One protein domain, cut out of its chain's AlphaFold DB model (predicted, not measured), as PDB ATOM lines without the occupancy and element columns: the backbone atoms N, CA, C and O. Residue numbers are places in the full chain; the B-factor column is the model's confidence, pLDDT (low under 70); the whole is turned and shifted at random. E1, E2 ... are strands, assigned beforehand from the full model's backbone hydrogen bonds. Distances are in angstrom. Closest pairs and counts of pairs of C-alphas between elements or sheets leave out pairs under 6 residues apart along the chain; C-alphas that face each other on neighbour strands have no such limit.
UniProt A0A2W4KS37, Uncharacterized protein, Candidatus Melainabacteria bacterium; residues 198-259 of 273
ATOM      1  N   PRO A 198      54.784  40.631  56.082       85.69
ATOM      2  CA  PRO A 198      55.787  40.511  55.028       85.69
ATOM      3  C   PRO A 198      55.738  39.150  54.321       85.69
ATOM      4  O   PRO A 198      56.239  39.041  53.205       85.69
ATOM      5  N   ALA A 199      55.107  38.133  54.926       84.19
ATOM      6  CA  ALA A 199      54.989  36.805  54.334       84.19
ATOM      7  C   ALA A 199      54.221  36.824  53.008       84.19
ATOM      8  O   ALA A 199      53.425  37.725  52.718       84.19
ATOM      9  N   ASN A 200      54.380  35.730  52.268       78.38
ATOM     10  CA  ASN A 200      53.589  35.393  51.087       78.38
ATOM     11  C   ASN A 200      52.172  34.898  51.452       78.38
ATOM     12  O   ASN A 200      51.615  34.022  50.796       78.38
ATOM     13  N   CYS A 201      51.605  35.417  52.546       81.56
ATOM     14  CA  CYS A 201      50.216  35.150  52.881       81.56
ATOM     15  C   CYS A 201      49.291  35.868  51.899       81.56
ATOM     16  O   CYS A 201      49.647  36.911  51.342       81.56
ATOM     17  N   LEU A 202      48.110  35.303  51.681       77.38
ATOM     18  CA  LEU A 202      47.114  35.880  50.790       77.38
ATOM     19  C   LEU A 202      46.564  37.180  51.416       77.38
ATOM     20  O   LEU A 202      45.899  37.133  52.449       77.38
ATOM     21  N   LYS A 203      46.870  38.347  50.832       79.62
ATOM     22  CA  LYS A 203      46.504  39.676  51.373       79.62
ATOM     23  C   LYS A 203      45.447  40.371  50.539       79.62
ATOM     24  O   LYS A 203      45.701  40.586  49.362       79.62
ATOM     25  N   GLY A 204      44.389  40.871  51.185       69.06
ATOM     26  CA  GLY A 204      43.267  41.628  50.595       69.06
ATOM     27  C   GLY A 204      43.595  42.622  49.467       69.06
ATOM     28  O   GLY A 204      42.764  42.891  48.607       69.06
ATOM     29  N   HIS A 205      44.795  43.197  49.506       68.81
ATOM     30  CA  HIS A 205      45.244  44.317  48.690       68.81
ATOM     31  C   HIS A 205      46.447  43.987  47.783       68.81
ATOM     32  O   HIS A 205      47.081  44.914  47.279       68.81
ATOM     33  N   ASP A 206      46.836  42.716  47.602       69.81
ATOM     34  CA  ASP A 206      47.958  42.401  46.702       69.81
ATOM     35  C   ASP A 206      47.563  42.764  45.253       69.81
ATOM     36  O   ASP A 206      46.527  42.320  44.767       69.81
ATOM     37  N   PRO A 207      48.354  43.582  44.535       66.44
ATOM     38  CA  PRO A 207      48.003  44.067  43.198       66.44
ATOM     39  C   PRO A 207      47.901  42.957  42.145       66.44
ATOM     40  O   PRO A 207      47.373  43.190  41.062       66.44
ATOM     41  N   ARG A 208      48.396  41.746  42.438       64.25
ATOM     42  CA  ARG A 208      48.182  40.561  41.592       64.25
ATOM     43  C   ARG A 208      46.750  40.028  41.680       64.25
ATOM     44  O   ARG A 208      46.403  39.112  40.944       64.25
ATOM     45  N   TRP A 209      45.924  40.584  42.562       66.06
ATOM     46  CA  TRP A 209      44.536  40.196  42.727       66.06
ATOM     47  C   TRP A 209      43.685  40.753  41.601       66.06
ATOM     48  O   TRP A 209      43.591  41.961  41.397       66.06
ATOM     49  N   THR A 210      42.987  39.857  40.918       65.75
ATOM     50  CA  THR A 210      41.881  40.228  40.043       65.75
ATOM     51  C   THR A 210      40.617  39.559  40.562       65.75
ATOM     52  O   THR A 210      40.552  38.338  40.693       65.75
ATOM     53  N   LEU A 211      39.621  40.375  40.908       61.50
ATOM     54  CA  LEU A 211      38.282  39.907  41.252       61.50
ATOM     55  C   LEU A 211      37.518  39.671  39.950       61.50
ATOM     56  O   LEU A 211      37.301  40.601  39.172       61.50
ATOM     57  N   LYS A 212      37.091  38.432  39.703       67.81
ATOM     58  CA  LYS A 212      36.220  38.128  38.564       67.81
ATOM     59  C   LYS A 212      34.802  38.628  38.868       67.81
ATOM     60  O   LYS A 212      34.242  38.316  39.917       67.81
ATOM     61  N   ALA A 213      34.201  39.403  37.963       63.12
ATOM     62  CA  ALA A 213      32.848  39.931  38.152       63.12
ATOM     63  C   ALA A 213      31.854  38.792  38.464       63.12
ATOM     64  O   ALA A 213      31.720  37.848  37.687       63.12
ATOM     65  N   GLY A 214      31.193  38.857  39.624       70.88
ATOM     66  CA  GLY A 214      30.162  37.897  40.039       70.88
ATOM     67  C   GLY A 214      30.643  36.659  40.806       70.88
ATOM     68  O   GLY A 214      29.811  35.901  41.289       70.88
ATOM     69  N   SER A 215      31.952  36.453  40.987       63.50
ATOM     70  CA  SER A 215      32.474  35.381  41.849       63.50
ATOM     71  C   SER A 215      33.691  35.880  42.624       63.50
ATOM     72  O   SER A 215      34.616  36.445  42.046       63.50
ATOM     73  N   LYS A 216      33.693  35.714  43.954       61.41
ATOM     74  CA  LYS A 216      34.851  36.073  44.781       61.41
ATOM     75  C   LYS A 216      35.930  35.009  44.580       61.41
ATOM     76  O   LYS A 216      36.076  34.109  45.395       61.41
ATOM     77  N   VAL A 217      36.612  35.064  43.448       67.38
ATOM     78  CA  VAL A 217      37.734  34.188  43.135       67.38
ATOM     79  C   VAL A 217      38.953  35.069  42.967       67.38
ATOM     80  O   VAL A 217      38.897  36.087  42.279       67.38
ATOM     81  N   ILE A 218      40.026  34.683  43.636       67.56
ATOM     82  CA  ILE A 218      41.321  35.337  43.586       67.56
ATOM     83  C   ILE A 218      42.153  34.552  42.584       67.56
ATOM     84  O   ILE A 218      42.390  33.365  42.781       67.56
ATOM     85  N   LEU A 219      42.565  35.206  41.503       71.75
ATOM     86  CA  LEU A 219      43.435  34.607  40.499       71.75
ATOM     87  C   LEU A 219      44.889  34.901  40.854       71.75
ATOM     88  O   LEU A 219      45.313  36.054  40.812       71.75
ATOM     89  N   VAL A 220      45.650  33.864  41.198       71.06
ATOM     90  CA  VAL A 220      47.094  33.984  41.433       71.06
ATOM     91  C   VAL A 220      47.832  33.478  40.196       71.06
ATOM     92  O   VAL A 220      47.638  32.318  39.842       71.06
ATOM     93  N   PRO A 221      48.643  34.310  39.518       67.56
ATOM     94  CA  PRO A 221      49.356  33.896  38.316       67.56
ATOM     95  C   PRO A 221      50.497  32.917  38.622       67.56
ATOM     96  O   PRO A 221      51.222  33.073  39.611       67.56
ATOM     97  N   HIS A 222      50.698  31.964  37.710       69.31
ATOM     98  CA  HIS A 222      51.743  30.933  37.791       69.31
ATOM     99  C   HIS A 222      52.942  31.278  36.935       69.31
ATOM    100  O   HIS A 222      52.802  31.859  35.854       69.31
ATOM    101  N   ASN A 223      54.114  30.787  37.338       62.38
ATOM    102  CA  ASN A 223      55.266  30.678  36.445       62.38
ATOM    103  C   ASN A 223      54.981  29.582  35.398       62.38
ATOM    104  O   ASN A 223      55.409  28.444  35.546       62.38
ATOM    105  N   GLY A 224      54.188  29.918  34.379       68.75
ATOM    106  CA  GLY A 224      53.716  28.975  33.358       68.75
ATOM    107  C   GLY A 224      52.504  29.439  32.542       68.75
ATOM    108  O   GLY A 224      52.105  28.736  31.623       68.75
ATOM    109  N   GLY A 225      51.925  30.612  32.841       73.50
ATOM    110  CA  GLY A 225      50.834  31.189  32.039       73.50
ATOM    111  C   GLY A 225      49.415  30.770  32.449       73.50
ATOM    112  O   GLY A 225      48.489  30.945  31.663       73.50
ATOM    113  N   GLY A 226      49.233  30.246  33.665       78.00
ATOM    114  CA  GLY A 226      47.923  29.922  34.249       78.00
ATOM    115  C   GLY A 226      47.586  30.763  35.483       78.00
ATOM    116  O   GLY A 226      48.380  31.613  35.896       78.00
ATOM    117  N   TYR A 227      46.415  30.499  36.069       79.75
ATOM    118  CA  TYR A 227      45.963  31.106  37.321       79.75
ATOM    119  C   TYR A 227      45.363  30.052  38.249       79.75
ATOM    120  O   TYR A 227      44.598  29.207  37.787       79.75
ATOM    121  N   ASP A 228      45.670  30.130  39.544       79.38
ATOM    122  CA  ASP A 228      45.007  29.326  40.572       79.38
ATOM    123  C   ASP A 228      43.888  30.171  41.139       79.38
ATOM    124  O   ASP A 228      44.036  31.375  41.359       79.38
ATOM    125  N   THR A 229      42.754  29.521  41.348       80.56
ATOM    126  CA  THR A 229      41.562  30.120  41.921       80.56
ATOM    127  C   THR A 229      41.575  29.899  43.426       80.56
ATOM    128  O   THR A 229      41.314  28.789  43.885       80.56
ATOM    129  N   LEU A 230      41.860  30.949  44.189       81.62
ATOM    130  CA  LEU A 230      41.720  30.960  45.645       81.62
ATOM    131  C   LEU A 230      40.416  31.653  46.048       81.62
ATOM    132  O   LEU A 230      39.844  32.441  45.290       81.62
ATOM    133  N   THR A 231      39.931  31.363  47.249       81.19
ATOM    134  CA  THR A 231      38.700  31.944  47.792       81.19
ATOM    135  C   THR A 231      39.019  33.021  48.838       81.19
ATOM    136  O   THR A 231      40.115  33.047  49.394       81.19
ATOM    137  N   PRO A 232      38.072  33.913  49.185       80.31
ATOM    138  CA  PRO A 232      38.234  34.846  50.299       80.31
ATOM    139  C   PRO A 232      38.487  34.169  51.645       80.31
ATOM    140  O   PRO A 232      39.003  34.813  52.551       80.31
ATOM    141  N   ASN A 233      38.129  32.891  51.784       82.25
ATOM    142  CA  ASN A 233      38.397  32.125  52.996       82.25
ATOM    143  C   ASN A 233      39.880  31.742  53.115       82.25
ATOM    144  O   ASN A 233      40.317  31.362  54.194       82.25
ATOM    145  N   ASP A 234      40.655  31.871  52.035       81.44
ATOM    146  CA  ASP A 234      42.095  31.612  52.025       81.44
ATOM    147  C   ASP A 234      42.923  32.848  52.417       81.44
ATOM    148  O   ASP A 234      44.156  32.802  52.427       81.44
ATOM    149  N   ILE A 235      42.269  33.977  52.727       81.38
ATOM    150  CA  ILE A 235      42.943  35.200  53.175       81.38
ATOM    151  C   ILE A 235      43.713  34.915  54.461       81.38
ATOM    152  O   ILE A 235      43.213  34.296  55.393       81.38
ATOM    153  N   GLY A 236      44.968  35.363  54.494       80.38
ATOM    154  CA  GLY A 236      45.851  35.131  55.625       80.38
ATOM    155  C   GLY A 236      46.431  33.717  55.697       80.38
ATOM    156  O   GLY A 236      47.261  33.462  56.573       80.38
ATOM    157  N   HIS A 237      46.093  32.815  54.771       85.00
ATOM    158  CA  HIS A 237      46.796  31.543  54.644       85.00
ATOM    159  C   HIS A 237      48.155  31.712  53.957       85.00
ATOM    160  O   HIS A 237      48.338  32.563  53.082       85.00
ATOM    161  N   LEU A 238      49.127  30.898  54.372       85.50
ATOM    162  CA  LEU A 238      50.431  30.791  53.736       85.50
ATOM    163  C   LEU A 238      50.288  30.040  52.411       85.50
ATOM    164  O   LEU A 238      49.892  28.874  52.393       85.50
ATOM    165  N   ILE A 239      50.665  30.702  51.321       85.12
ATOM    166  CA  ILE A 239      50.705  30.093  49.996       85.12
ATOM    167  C   ILE A 239      52.149  29.695  49.687       85.12
ATOM    168  O   ILE A 239      53.055  30.534  49.708       85.12
ATOM    169  N   VAL A 240      52.365  28.411  49.407       86.06
ATOM    170  CA  VAL A 240      53.660  27.859  48.991       86.06
ATOM    171  C   VAL A 240      53.517  27.291  47.587       86.06
ATOM    172  O   VAL A 240      52.528  26.632  47.286       86.06
ATOM    173  N   TYR A 241      54.500  27.542  46.725       84.88
ATOM    174  CA  TYR A 241      54.528  26.956  45.388       84.88
ATOM    175  C   TYR A 241      55.226  25.597  45.440       84.88
ATOM    176  O   TYR A 241      56.435  25.532  45.652       84.88
ATOM    177  N   GLU A 242      54.476  24.519  45.224       87.50
ATOM    178  CA  GLU A 242      55.003  23.155  45.152       87.50
ATOM    179  C   GLU A 242      54.784  22.616  43.741       87.50
ATOM    180  O   GLU A 242      53.658  22.567  43.248       87.50
ATOM    181  N   HIS A 243      55.873  22.239  43.066       87.12
ATOM    182  CA  HIS A 243      55.834  21.741  41.683       87.12
ATOM    183  C   HIS A 243      55.129  22.696  40.696       87.12
ATOM    184  O   HIS A 243      54.526  22.257  39.723       87.12
ATOM    185  N   GLY A 244      55.193  24.007  40.952       82.12
ATOM    186  CA  GLY A 244      54.561  25.032  40.115       82.12
ATOM    187  C   GLY A 244      53.093  25.334  40.437       82.12
ATOM    188  O   GLY A 244      52.561  26.271  39.852       82.12
ATOM    189  N   ASN A 245      52.473  24.624  41.386       80.00
ATOM    190  CA  ASN A 245      51.094  24.865  41.826       80.00
ATOM    191  C   ASN A 245      51.066  25.619  43.162       80.00
ATOM    192  O   ASN A 245      51.921  25.376  44.022       80.00
ATOM    193  N   CYS A 246      50.083  26.497  43.370       82.25
ATOM    194  CA  CYS A 246      49.866  27.130  44.670       82.25
ATOM    195  C   CYS A 246      49.218  26.132  45.634       82.25
ATOM    196  O   CYS A 246      48.104  25.662  45.415       82.25
ATOM    197  N   VAL A 247      49.892  25.858  46.747       87.62
ATOM    198  CA  VAL A 247      49.374  25.028  47.834       87.62
ATOM    199  C   VAL A 247      49.147  25.901  49.060       87.62
ATOM    200  O   VAL A 247      50.054  26.585  49.542       87.62
ATOM    201  N   VAL A 248      47.923  25.859  49.583       88.69
ATOM    202  CA  VAL A 248      47.549  26.487  50.852       88.69
ATOM    203  C   VAL A 248      48.110  25.629  51.990       88.69
ATOM    204  O   VAL A 248      47.683  24.495  52.187       88.69
ATOM    205  N   LYS A 249      49.080  26.150  52.746       90.94
ATOM    206  CA  LYS A 249      49.730  25.443  53.869       90.94
ATOM    207  C   LYS A 249      49.117  25.770  55.238       90.94
ATOM    208  O   LYS A 249      49.723  25.487  56.266       90.94
ATOM    209  N   GLY A 250      47.915  26.346  55.250       89.94
ATOM    210  CA  GLY A 250      47.198  26.759  56.458       89.94
ATOM    211  C   GLY A 250      47.471  28.208  56.854       89.94
ATOM    212  O   GLY A 250      47.972  29.000  56.056       89.94
ATOM    213  N   VAL A 251      47.114  28.567  58.087       89.94
ATOM    214  CA  VAL A 251      47.205  29.937  58.614       89.94
ATOM    215  C   VAL A 251      48.653  30.434  58.614       89.94
ATOM    216  O   VAL A 251      49.575  29.716  58.999       89.94
ATOM    217  N   CYS A 252      48.876  31.674  58.169       87.12
ATOM    218  CA  CYS A 252      50.212  32.253  58.143       87.12
ATOM    219  C   CYS A 252      50.802  32.336  59.562       87.12
ATOM    220  O   CYS A 252      50.211  32.991  60.416       87.12
ATOM    221  N   PRO A 253      52.005  31.788  59.809       86.62
ATOM    222  CA  PRO A 253      52.610  31.789  61.143       86.62
ATOM    223  C   PRO A 253      53.136  33.164  61.586       86.62
ATOM    224  O   PRO A 253      53.652  33.288  62.690       86.62
ATOM    225  N   ILE A 254      53.085  34.181  60.714       84.81
ATOM    226  CA  ILE A 254      53.569  35.536  61.018       84.81
ATOM    227  C   ILE A 254      52.425  36.454  61.453       84.81
ATOM    228  O   ILE A 254      52.590  37.212  62.400       84.81
ATOM    229  N   CYS A 255      51.289  36.409  60.753       88.00
ATOM    230  CA  CYS A 255      50.128  37.259  61.045       88.00
ATOM    231  C   CYS A 255      48.932  36.494  61.611       88.00
ATOM    232  O   CYS A 255      47.886  37.097  61.827       88.00
ATOM    233  N   GLU A 256      49.040  35.175  61.774       88.31
ATOM    234  CA  GLU A 256      47.963  34.321  62.290       88.31
ATOM    235  C   GLU A 256      46.648  34.475  61.502       88.31
ATOM    236  O   GLU A 256      45.553  34.373  62.039       88.31
ATOM    237  N   GLY A 257      46.751  34.745  60.196       86.25
ATOM    238  CA  GLY A 257      45.594  34.909  59.314       86.25
ATOM    239  C   GLY A 257      45.062  36.341  59.204       86.25
ATOM    240  O   GLY A 257      44.271  36.632  58.315       86.25
ATOM    241  N   THR A 258      45.536  37.271  60.037       87.06
ATOM    242  CA  THR A 258      45.023  38.655  60.061       87.06
ATOM    243  C   THR A 258      45.517  39.508  58.895       87.06
ATOM    244  O   THR A 258      44.947  40.554  58.611       87.06
ATOM    245  N   THR A 259      46.584  39.084  58.204       85.81
ATOM    246  CA  THR A 259      47.338  39.868  57.198       85.81
ATOM    247  C   THR A 259      48.044  41.116  57.744       85.81
ATOM    248  O   THR A 259      48.858  41.717  57.036       85.81
TER     249      THR A 259
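This is residues 198 to 259 of the 273 residues of an uncharacterized protein of Candidatus Melainabacteria bacterium (UniProt A0A2W4KS37). There is little regular structure: two small hairpins, E1 with E2 and E3 with E4, and much loop. Before E1, residues 198 to 217 form a long stretch with no named element. The 62 printed residues hold no named helix and four strands, E1 E2 E3 E4, in two antiparallel two-stranded sheets; the class is all strand, with 21 residues in named elements. The whole is compact and rounded, with a radius of gyration of the C-alphas of 11.3 A and spans of 29 by 28 by 17 A.

E1, residues 218 to 221, and E2, residues 227 to 230, form a hairpin at 149 degrees; N 218 and O 230 are 2.8 A apart, within hydrogen-bond range. E3, residues 237 to 242, and E4, residues 245 to 251, form another at 149 degrees, with N 238 and O 250 at 2.8 A. E2 and E3 are apart. The closest C-alphas of E2 and E4, Asp 228 and Cys 246, are 6.7 A apart.

E1 begins at C-alpha 218 (41.321, 35.337, 43.586). E3 is 15.1 A long; E4, 18.0 A, ends at C-alpha 251 (47.205, 29.937, 58.614).

The farthest C-alphas, Gly 214 and Ile 254, are 31.5 A apart. The printed part has no cut and no long link. Eighteen residues are under pLDDT 70: 204 to 213, 215 to 218 and 221 to 224.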